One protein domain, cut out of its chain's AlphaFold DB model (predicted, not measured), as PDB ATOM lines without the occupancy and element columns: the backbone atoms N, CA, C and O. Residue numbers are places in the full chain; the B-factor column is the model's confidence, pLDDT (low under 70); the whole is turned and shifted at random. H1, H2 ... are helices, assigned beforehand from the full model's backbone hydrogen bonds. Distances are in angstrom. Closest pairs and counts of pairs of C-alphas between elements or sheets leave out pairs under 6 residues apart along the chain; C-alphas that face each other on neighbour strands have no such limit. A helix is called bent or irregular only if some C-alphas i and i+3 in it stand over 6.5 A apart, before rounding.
ATOM      1  N   ILE A 112     104.535 126.066  83.643       82.19
ATOM      2  CA  ILE A 112     104.634 124.694  84.164       82.19
ATOM      3  C   ILE A 112     105.175 124.711  85.601       82.19
ATOM      4  O   ILE A 112     104.680 123.977  86.459       82.19
ATOM      5  N   LEU A 113     106.164 125.566  85.874       86.12
ATOM      6  CA  LEU A 113     106.754 125.727  87.198       86.12
ATOM      7  C   LEU A 113     105.784 126.430  88.157       86.12
ATOM      8  O   LEU A 113     105.608 125.980  89.289       86.12
ATOM      9  N   GLU A 114     105.098 127.480  87.704       87.31
ATOM     10  CA  GLU A 114     104.062 128.143  88.504       87.31
ATOM     11  C   GLU A 114     102.902 127.197  88.839       87.31
ATOM     12  O   GLU A 114     102.429 127.163  89.981       87.31
ATOM     13  N   GLY A 115     102.495 126.371  87.872       87.12
ATOM     14  CA  GLY A 115     101.515 125.307  88.058       87.12
ATOM     15  C   GLY A 115     101.972 124.281  89.095       87.12
ATOM     16  O   GLY A 115     101.201 123.931  89.989       87.12
ATOM     17  N   LEU A 116     103.241 123.858  89.047       87.38
ATOM     18  CA  LEU A 116     103.829 122.981  90.064       87.38
ATOM     19  C   LEU A 116     103.781 123.623  91.457       87.38
ATOM     20  O   LEU A 116     103.390 122.964  92.422       87.38
ATOM     21  N   PHE A 117     104.119 124.907  91.581       87.81
ATOM     22  CA  PHE A 117     103.988 125.618  92.852       87.81
ATOM     23  C   PHE A 117     102.539 125.678  93.340       87.81
ATOM     24  O   PHE A 117     102.303 125.580  94.544       87.81
ATOM     25  N   GLY A 118     101.569 125.799  92.429       87.38
ATOM     26  CA  GLY A 118     100.143 125.670  92.732       87.38
ATOM     27  C   GLY A 118      99.808 124.321  93.368       87.38
ATOM     28  O   GLY A 118      99.280 124.292  94.478       87.38
ATOM     29  N   VAL A 119     100.211 123.224  92.722       87.81
ATOM     30  CA  VAL A 119      99.969 121.854  93.210       87.81
ATOM     31  C   VAL A 119     100.634 121.604  94.565       87.81
ATOM     32  O   VAL A 119     100.036 120.995  95.449       87.81
ATOM     33  N   ILE A 120     101.863 122.089  94.770       85.69
ATOM     34  CA  ILE A 120     102.557 121.938  96.057       85.69
ATOM     35  C   ILE A 120     101.838 122.723  97.160       85.69
ATOM     36  O   ILE A 120     101.713 122.227  98.277       85.69
ATOM     37  N   ARG A 121     101.340 123.932  96.878       84.81
ATOM     38  CA  ARG A 121     100.545 124.683  97.862       84.81
ATOM     39  C   ARG A 121      99.252 123.948  98.203       84.81
ATOM     40  O   ARG A 121      98.973 123.773  99.383       84.81
ATOM     41  N   GLU A 122      98.534 123.458  97.195       87.00
ATOM     42  CA  GLU A 122      97.285 122.703  97.362       87.00
ATOM     43  C   GLU A 122      97.483 121.424  98.195       87.00
ATOM     44  O   GLU A 122      96.710 121.137  99.106       87.00
ATOM     45  N   LEU A 123      98.582 120.695  97.973       82.31
ATOM     46  CA  LEU A 123      98.927 119.504  98.760       82.31
ATOM     47  C   LEU A 123      99.241 119.791 100.235       82.31
ATOM     48  O   LEU A 123      99.203 118.863 101.051       82.31
ATOM     49  N   GLY A 124      99.567 121.042 100.566       78.19
ATOM     50  CA  GLY A 124      99.770 121.511 101.935       78.19
ATOM     51  C   GLY A 124      98.483 121.905 102.660       78.19
ATOM     52  O   GLY A 124      98.563 122.325 103.814       78.19
ATOM     53  N   GLY A 125      97.321 121.768 102.011       79.38
ATOM     54  CA  GLY A 125      96.015 122.109 102.573       79.38
ATOM     55  C   GLY A 125      95.857 123.611 102.803       79.38
ATOM     56  O   GLY A 125      96.248 124.425 101.970       79.38
ATOM     57  N   ASP A 126      95.320 123.982 103.964       76.06
ATOM     58  CA  ASP A 126      94.977 125.375 104.295       76.06
ATOM     59  C   ASP A 126      96.203 126.271 104.563       76.06
ATOM     60  O   ASP A 126      96.085 127.491 104.702       76.06
ATOM     61  N   SER A 127      97.410 125.694 104.622       68.69
ATOM     62  CA  SER A 127      98.654 126.452 104.778       68.69
ATOM     63  C   SER A 127      99.088 127.052 103.437       68.69
ATOM     64  O   SER A 127      99.944 126.525 102.724       68.69
ATOM     65  N   SER A 128      98.511 128.207 103.107       61.06
ATOM     66  CA  SER A 128      98.893 129.008 101.933       61.06
ATOM     67  C   SER A 128     100.329 129.550 102.013       61.06
ATOM     68  O   SER A 128     100.941 129.847 100.985       61.06
ATOM     69  N   THR A 129     100.885 129.643 103.225       66.44
ATOM     70  CA  THR A 129     102.247 130.106 103.521       66.44
ATOM     71  C   THR A 129     103.002 129.048 104.320       66.44
ATOM     72  O   THR A 129     103.030 129.027 105.549       66.44
ATOM     73  N   GLN A 130     103.619 128.122 103.594       74.50
ATOM     74  CA  GLN A 130     104.408 127.051 104.188       74.50
ATOM     75  C   GLN A 130     105.768 127.588 104.659       74.50
ATOM     76  O   GLN A 130     106.452 128.315 103.940       74.50
ATOM     77  N   THR A 131     106.211 127.167 105.845       82.44
ATOM     78  CA  THR A 131     107.630 127.260 106.229       82.44
ATOM     79  C   THR A 131     108.497 126.442 105.266       82.44
ATOM     80  O   THR A 131     108.023 125.474 104.669       82.44
ATOM     81  N   LEU A 132     109.795 126.747 105.164       81.12
ATOM     82  CA  LEU A 132     110.727 125.969 104.334       81.12
ATOM     83  C   LEU A 132     110.702 124.467 104.679       81.12
ATOM     84  O   LEU A 132     110.728 123.613 103.794       81.12
ATOM     85  N   LYS A 133     110.587 124.140 105.974       80.69
ATOM     86  CA  LYS A 133     110.487 122.756 106.450       80.69
ATOM     87  C   LYS A 133     109.199 122.089 105.963       80.69
ATOM     88  O   LYS A 133     109.261 120.989 105.422       80.69
ATOM     89  N   SER A 134     108.048 122.744 106.121       78.31
ATOM     90  CA  SER A 134     106.767 122.203 105.641       78.31
ATOM     91  C   SER A 134     106.719 122.101 104.117       78.31
ATOM     92  O   SER A 134     106.228 121.099 103.613       78.31
ATOM     93  N   TYR A 135     107.317 123.048 103.388       83.75
ATOM     94  CA  TYR A 135     107.448 122.962 101.933       83.75
ATOM     95  C   TYR A 135     108.248 121.732 101.504       83.75
ATOM     96  O   TYR A 135     107.803 120.984 100.637       83.75
ATOM     97  N   GLY A 136     109.377 121.456 102.167       82.31
ATOM     98  CA  GLY A 136     110.154 120.239 101.925       82.31
ATOM     99  C   GLY A 136     109.343 118.955 102.149       82.31
ATOM    100  O   GLY A 136     109.438 118.017 101.359       82.31
ATOM    101  N   HIS A 137     108.495 118.917 103.181       80.50
ATOM    102  CA  HIS A 137     107.593 117.783 103.412       80.50
ATOM    103  C   HIS A 137     106.545 117.636 102.301       80.50
ATOM    104  O   HIS A 137     106.349 116.532 101.787       80.50
ATOM    105  N   THR A 138     105.905 118.731 101.893       81.31
ATOM    106  CA  THR A 138     104.877 118.713 100.844       81.31
ATOM    107  C   THR A 138     105.456 118.356  99.475       81.31
ATOM    108  O   THR A 138     104.847 117.589  98.729       81.31
ATOM    109  N   LEU A 139     106.664 118.831  99.163       81.88
ATOM    110  CA  LEU A 139     107.385 118.469  97.944       81.88
ATOM    111  C   LEU A 139     107.730 116.974  97.914       81.88
ATOM    112  O   LEU A 139     107.485 116.312  96.907       81.88
ATOM    113  N   ASN A 140     108.225 116.413  99.021       80.44
ATOM    114  CA  ASN A 140     108.484 114.972  99.115       80.44
ATOM    115  C   ASN A 140     107.192 114.162  98.934       80.44
ATOM    116  O   ASN A 140     107.172 113.165  98.211       80.44
ATOM    117  N   LYS A 141     106.087 114.617  99.541       81.69
ATOM    118  CA  LYS A 141     104.759 114.018  99.349       81.69
ATOM    119  C   LYS A 141     104.344 114.050  97.877       81.69
ATOM    120  O   LYS A 141     103.899 113.026  97.362       81.69
ATOM    121  N   TYR A 142     104.520 115.182  97.195       83.62
ATOM    122  CA  TYR A 142     104.263 115.305  95.760       83.62
ATOM    123  C   TYR A 142     105.096 114.307  94.946       83.62
ATOM    124  O   TYR A 142     104.528 113.571  94.146       83.62
ATOM    125  N   GLN A 143     106.409 114.226  95.182       79.19
ATOM    126  CA  GLN A 143     107.307 113.327  94.443       79.19
ATOM    127  C   GLN A 143     106.900 111.857  94.588       79.19
ATOM    128  O   GLN A 143     106.769 111.152  93.588       79.19
ATOM    129  N   ILE A 144     106.630 111.407  95.818       76.88
ATOM    130  CA  ILE A 144     106.157 110.040  96.081       76.88
ATOM    131  C   ILE A 144     104.818 109.803  95.377       76.88
ATOM    132  O   ILE A 144     104.645 108.798  94.690       76.88
ATOM    133  N   THR A 145     103.885 110.749  95.493       80.38
ATOM    134  CA  THR A 145     102.556 110.639  94.878       80.38
ATOM    135  C   THR A 145     102.645 110.586  93.352       80.38
ATOM    136  O   THR A 145     101.936 109.799  92.724       80.38
ATOM    137  N   ALA A 146     103.529 111.381  92.747       80.25
ATOM    138  CA  ALA A 146     103.762 111.408  91.307       80.25
ATOM    139  C   ALA A 146     104.351 110.084  90.803       80.25
ATOM    140  O   ALA A 146     103.841 109.538  89.823       80.25
ATOM    141  N   LEU A 147     105.355 109.534  91.499       76.44
ATOM    142  CA  LEU A 147     105.950 108.232  91.177       76.44
ATOM    143  C   LEU A 147     104.903 107.119  91.238       76.44
ATOM    144  O   LEU A 147     104.663 106.443  90.238       76.44
ATOM    145  N   VAL A 148     104.203 107.007  92.366       77.19
ATOM    146  CA  VAL A 148     103.156 106.001  92.572       77.19
ATOM    147  C   VAL A 148     102.047 106.139  91.520       77.19
ATOM    148  O   VAL A 148     101.635 105.158  90.901       77.19
ATOM    149  N   SER A 149     101.602 107.365  91.236       80.31
ATOM    150  CA  SER A 149     100.580 107.623  90.212       80.31
ATOM    151  C   SER A 149     101.046 107.253  88.805       80.31
ATOM    152  O   SER A 149     100.248 106.747  88.013       80.31
ATOM    153  N   SER A 150     102.311 107.517  88.466       74.44
ATOM    154  CA  SER A 150     102.879 107.165  87.160       74.44
ATOM    155  C   SER A 150     102.894 105.652  86.949       74.44
ATOM    156  O   SER A 150     102.532 105.165  85.880       74.44
ATOM    157  N   GLU A 151     103.195 104.908  88.007       75.12
ATOM    158  CA  GLU A 151     103.263 103.459  87.985       75.12
ATOM    159  C   GLU A 151     101.873 102.827  87.846       75.12
ATOM    160  O   GLU A 151     101.653 101.997  86.964       75.12
ATOM    161  N   ILE A 152     100.884 103.310  88.607       78.00
ATOM    162  CA  ILE A 152      99.480 102.893  88.452       78.00
ATOM    163  C   ILE A 152      98.979 103.180  87.036       78.00
ATOM    164  O   ILE A 152      98.298 102.352  86.427       78.00
ATOM    165  N   LYS A 153      99.304 104.362  86.497       78.56
ATOM    166  CA  LYS A 153      98.951 104.712  85.118       78.56
ATOM    167  C   LYS A 153      99.605 103.749  84.132       78.56
ATOM    168  O   LYS A 153      98.920 103.323  83.209       78.56
ATOM    169  N   SER A 154     100.858 103.354  84.349       72.50
ATOM    170  CA  SER A 154     101.548 102.398  83.477       72.50
ATOM    171  C   SER A 154     100.908 101.004  83.482       72.50
ATOM    172  O   SER A 154     100.816 100.369  82.437       72.50
ATOM    173  N   ILE A 155     100.366 100.555  84.616       73.75
ATOM    174  CA  ILE A 155      99.636  99.279  84.703       73.75
ATOM    175  C   ILE A 155      98.278  99.378  84.010       73.75
ATOM    176  O   ILE A 155      97.869  98.476  83.279       73.75
ATOM    177  N   ASN A 156      97.566 100.481  84.235       74.44
ATOM    178  CA  ASN A 156      96.213 100.654  83.713       74.44
ATOM    179  C   ASN A 156      96.185 100.952  82.210       74.44
ATOM    180  O   ASN A 156      95.259 100.521  81.520       74.44
ATOM    181  N   TYR A 157      97.174 101.694  81.713       74.62
ATOM    182  CA  TYR A 157      97.193 102.232  80.353       74.62
ATOM    183  C   TYR A 157      98.384 101.756  79.514       74.62
ATOM    184  O   TYR A 157      98.429 102.056  78.323       74.62
ATOM    185  N   GLY A 158      99.306 100.983  80.091       63.00
ATOM    186  CA  GLY A 158     100.561 100.593  79.452       63.00
ATOM    187  C   GLY A 158     101.673 101.623  79.664       63.00
ATOM    188  O   GLY A 158     101.439 102.768  80.054       63.00
ATOM    189  N   ILE A 159     102.910 101.202  79.408       57.94
ATOM    190  CA  ILE A 159     104.084 102.077  79.448       57.94
ATOM    191  C   ILE A 159     104.038 102.992  78.221       57.94
ATOM    192  O   ILE A 159     103.902 102.524  77.090       57.94
ATOM    193  N   ALA A 160     104.144 104.303  78.437       52.25
ATOM    194  CA  ALA A 160     104.342 105.237  77.339       52.25
ATOM    195  C   ALA A 160     105.760 105.039  76.782       52.25
ATOM    196  O   ALA A 160     106.746 105.263  77.483       52.25
ATOM    197  N   MET A 195      96.260  90.744  91.458       71.00
ATOM    198  CA  MET A 195      97.123  90.659  90.279       71.00
ATOM    199  C   MET A 195      97.648  92.029  89.835       71.00
ATOM    200  O   MET A 195      98.824  92.151  89.508       71.00
ATOM    201  N   ARG A 196      96.816  93.079  89.866       67.38
ATOM    202  CA  ARG A 196      97.256  94.456  89.570       67.38
ATOM    203  C   ARG A 196      98.199  95.011  90.633       67.38
ATOM    204  O   ARG A 196      99.130  95.731  90.297       67.38
ATOM    205  N   LEU A 197      97.984  94.666  91.901       67.50
ATOM    206  CA  LEU A 197      98.854  95.078  93.000       67.50
ATOM    207  C   LEU A 197     100.234  94.409  92.915       67.50
ATOM    208  O   LEU A 197     101.231  95.019  93.284       67.50
ATOM    209  N   LEU A 198     100.283  93.170  92.415       74.75
ATOM    210  CA  LEU A 198     101.517  92.431  92.121       74.75
ATOM    211  C   LEU A 198     102.251  92.960  90.879       74.75
ATOM    212  O   LEU A 198     103.452  92.745  90.754       74.75
ATOM    213  N   GLN A 199     101.545  93.636  89.966       73.12
ATOM    214  CA  GLN A 199     102.133  94.292  88.790       73.12
ATOM    215  C   GLN A 199     102.793  95.639  89.120       73.12
ATOM    216  O   GLN A 199     103.532  96.163  88.288       73.12
ATOM    217  N   LEU A 200     102.539  96.195  90.311       76.81
ATOM    218  CA  LEU A 200     103.265  97.354  90.828       76.81
ATOM    219  C   LEU A 200     104.682  96.939  91.249       76.81
ATOM    220  O   LEU A 200     104.914  95.846  91.766       76.81
ATOM    221  N   SER A 201     105.631  97.848  91.073       76.75
ATOM    222  CA  SER A 201     106.939  97.813  91.703       76.75
ATOM    223  C   SER A 201     106.813  97.586  93.211       76.75
ATOM    224  O   SER A 201     105.864  98.012  93.884       76.75
ATOM    225  N   SER A 202     107.829  96.932  93.771       75.56
ATOM    226  CA  SER A 202     107.921  96.668  95.207       75.56
ATOM    227  C   SER A 202     107.881  97.950  96.050       75.56
ATOM    228  O   SER A 202     107.367  97.930  97.172       75.56
ATOM    229  N   PHE A 203     108.362  99.071  95.499       74.38
ATOM    230  CA  PHE A 203     108.320 100.384  96.136       74.38
ATOM    231  C   PHE A 203     106.878 100.881  96.306       74.38
ATOM    232  O   PHE A 203     106.432 101.105  97.434       74.38
ATOM    233  N   SER A 204     106.116 100.982  95.215       74.00
ATOM    234  CA  SER A 204     104.729 101.462  95.259       74.00
ATOM    235  C   SER A 204     103.819 100.513  96.035       74.00
ATOM    236  O   SER A 204     102.971 100.964  96.806       74.00
ATOM    237  N   CYS A 205     104.035  99.200  95.909       73.88
ATOM    238  CA  CYS A 205     103.300  98.189  96.668       73.88
ATOM    239  C   CYS A 205     103.465  98.382  98.188       73.88
ATOM    240  O   CYS A 205     102.484  98.335  98.930       73.88
ATOM    241  N   THR A 206     104.689  98.656  98.655       73.12
ATOM    242  CA  THR A 206     104.980  98.929 100.073       73.12
ATOM    243  C   THR A 206     104.281 100.199 100.559       73.12
ATOM    244  O   THR A 206     103.643 100.180 101.609       73.12
ATOM    245  N   ILE A 207     104.332 101.289  99.786       71.38
ATOM    246  CA  ILE A 207     103.667 102.551 100.147       71.38
ATOM    247  C   ILE A 207     102.148 102.375 100.237       71.38
ATOM    248  O   ILE A 207     101.540 102.837 101.201       71.38
ATOM    249  N   PHE A 208     101.536 101.665  99.287       71.69
ATOM    250  CA  PHE A 208     100.104 101.376  99.329       71.69
ATOM    251  C   PHE A 208      99.711 100.515 100.519       71.69
ATOM    252  O   PHE A 208      98.744 100.839 101.202       71.69
ATOM    253  N   LYS A 209     100.458  99.444 100.799       71.12
ATOM    254  CA  LYS A 209     100.210  98.615 101.985       71.12
ATOM    255  C   LYS A 209     100.296  99.448 103.259       71.12
ATOM    256  O   LYS A 209      99.404  99.354 104.092       71.12
ATOM    257  N   ASN A 210     101.295 100.323 103.361       67.38
ATOM    258  CA  ASN A 210     101.462 101.200 104.517       67.38
ATOM    259  C   ASN A 210     100.310 102.207 104.666       67.38
ATOM    260  O   ASN A 210      99.846 102.405 105.786       67.38
ATOM    261  N   LEU A 211      99.824 102.780 103.555       63.19
ATOM    262  CA  LEU A 211      98.612 103.612 103.505       63.19
ATOM    263  C   LEU A 211      97.376 102.848 103.988       63.19
ATOM    264  O   LEU A 211      96.643 103.358 104.820       63.19
ATOM    265  N   PHE A 212      97.165 101.618 103.510       55.97
ATOM    266  CA  PHE A 212      96.055 100.770 103.963       55.97
ATOM    267  C   PHE A 212      96.149 100.399 105.447       55.97
ATOM    268  O   PHE A 212      95.132 100.118 106.071       55.97
ATOM    269  N   THR A 213      97.358 100.385 106.007       57.28
ATOM    270  CA  THR A 213      97.595 100.131 107.433       57.28
ATOM    271  C   THR A 213      97.704 101.408 108.281       57.28
ATOM    272  O   THR A 213      98.129 101.309 109.426       57.28
ATOM    273  N   ASP A 214      97.391 102.589 107.724       45.97
ATOM    274  CA  ASP A 214      97.459 103.923 108.361       45.97
ATOM    275  C   ASP A 214      98.794 104.279 109.065       45.97
ATOM    276  O   ASP A 214      98.898 105.252 109.809       45.97
ATOM    277  N   ASN A 215      99.877 103.548 108.786       45.38
ATOM    278  CA  ASN A 215     101.153 103.638 109.508       45.38
ATOM    279  C   ASN A 215     102.200 104.524 108.812       45.38
ATOM    280  O   ASN A 215     103.405 104.268 108.894       45.38
ATOM    281  N   LEU A 216     101.784 105.581 108.110       52.69
ATOM    282  CA  LEU A 216     102.727 106.488 107.450       52.69
ATOM    283  C   LEU A 216     103.422 107.429 108.450       52.69
ATOM    284  O   LEU A 216     103.156 108.627 108.507       52.69
ATOM    285  N   THR A 217     104.394 106.904 109.195       48.75
ATOM    286  CA  THR A 217     105.442 107.733 109.798       48.75
ATOM    287  C   THR A 217     106.440 108.107 108.702       48.75
ATOM    288  O   THR A 217     107.235 107.297 108.231       48.75
ATOM    289  N   MET A 218     106.356 109.349 108.223       46.56
ATOM    290  CA  MET A 218     107.201 109.845 107.136       46.56
ATOM    291  C   MET A 218     108.630 110.096 107.651       46.56
ATOM    292  O   MET A 218     109.005 111.211 108.011       46.56
ATOM    293  N   GLY A 219     109.439 109.037 107.716       44.56
ATOM    294  CA  GLY A 219     110.891 109.151 107.832       44.56
ATOM    295  C   GLY A 219     111.466 109.853 106.599       44.56
ATOM    296  O   GLY A 219     110.958 109.694 105.488       44.56
ATOM    297  N   ARG A 220     112.517 110.661 106.788       38.50
ATOM    298  CA  ARG A 220     113.284 111.269 105.688       38.50
ATOM    299  C   ARG A 220     113.673 110.177 104.690       38.50
ATOM    300  O   ARG A 220     114.434 109.277 105.031       38.50
ATOM    301  N   PHE A 221     113.165 110.281 103.468       45.00
ATOM    302  CA  PHE A 221     113.538 109.383 102.387       45.00
ATOM    303  C   PHE A 221     114.996 109.620 101.997       45.00
ATOM    304  O   PHE A 221     115.376 110.723 101.607       45.00
ATOM    305  N   THR A 222     115.813 108.578 102.095       37.12
ATOM    306  CA  THR A 222     117.110 108.510 101.425       37.12
ATOM    307  C   THR A 222     116.876 108.018 100.004       37.12
ATOM    308  O   THR A 222     116.361 106.918  99.807       37.12
ATOM    309  N   PHE A 223     117.227 108.840  99.018       39.06
ATOM    310  CA  PHE A 223     117.170 108.466  97.607       39.06
ATOM    311  C   PHE A 223     117.992 107.189  97.351       39.06
ATOM    312  O   PHE A 223     119.109 107.078  97.869       39.06
TER     313      PHE A 223
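This is residues 112 to 160 and 195 to 223 of the 245 residues of an uncharacterized protein of Rhizophagus irregularis (strain DAOM 181602 / DAOM 197198 / MUCL 43194) (UniProt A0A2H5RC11). One long helix, H2, makes the long axis; the end of H1 meets it near its beginning, making a corner, and the shorter H4 lies near its later half with tiny H3 close by. The 78 printed residues hold four named helices, H1 to H4 in chain order, and no named strand: all helix. The whole is only just loose, close to compact, with a radius of gyration of the C-alphas of 14.3 A and spans of 42 by 30 by 24 A.

H1, residues 112 to 123, begins at C-alpha (104.634, 124.694, 84.164) and is 16.5 A long. H2, residues 132 to 157, measures 36.4 A. H3 is residues 195 to 198, 5.1 A. H4, residues 202 to 212, 15.3 A, ends at C-alpha (96.055, 100.770, 103.963).

H1 touches H2 with residues 120 to 123 alone, about perpendicular at 77 degrees; the closest C-alphas, of Ile 120 and Thr 138, are 6.2 A apart. H4 and H2 only just touch, with 3 pairs of C-alphas within 8 A, the closest those of Val 148 and Ser 204 at 5.5 A. H3 is close to but not clearly touching H2, Ile 155 and Arg 196 having the closest C-alphas at 7.3 A. H1 is apart from H3 and H4. In H1, H2 and H4 every O i to N i+4 pair is within hydrogen-bond range; H3 is too short for one.

Residues 161 to 194 are not printed, and C-alphas 160 and 195 are 20.8 A apart across this cut. No link printed whole is long. Confidence is under 70 at 22 residues, among them 210 to 223.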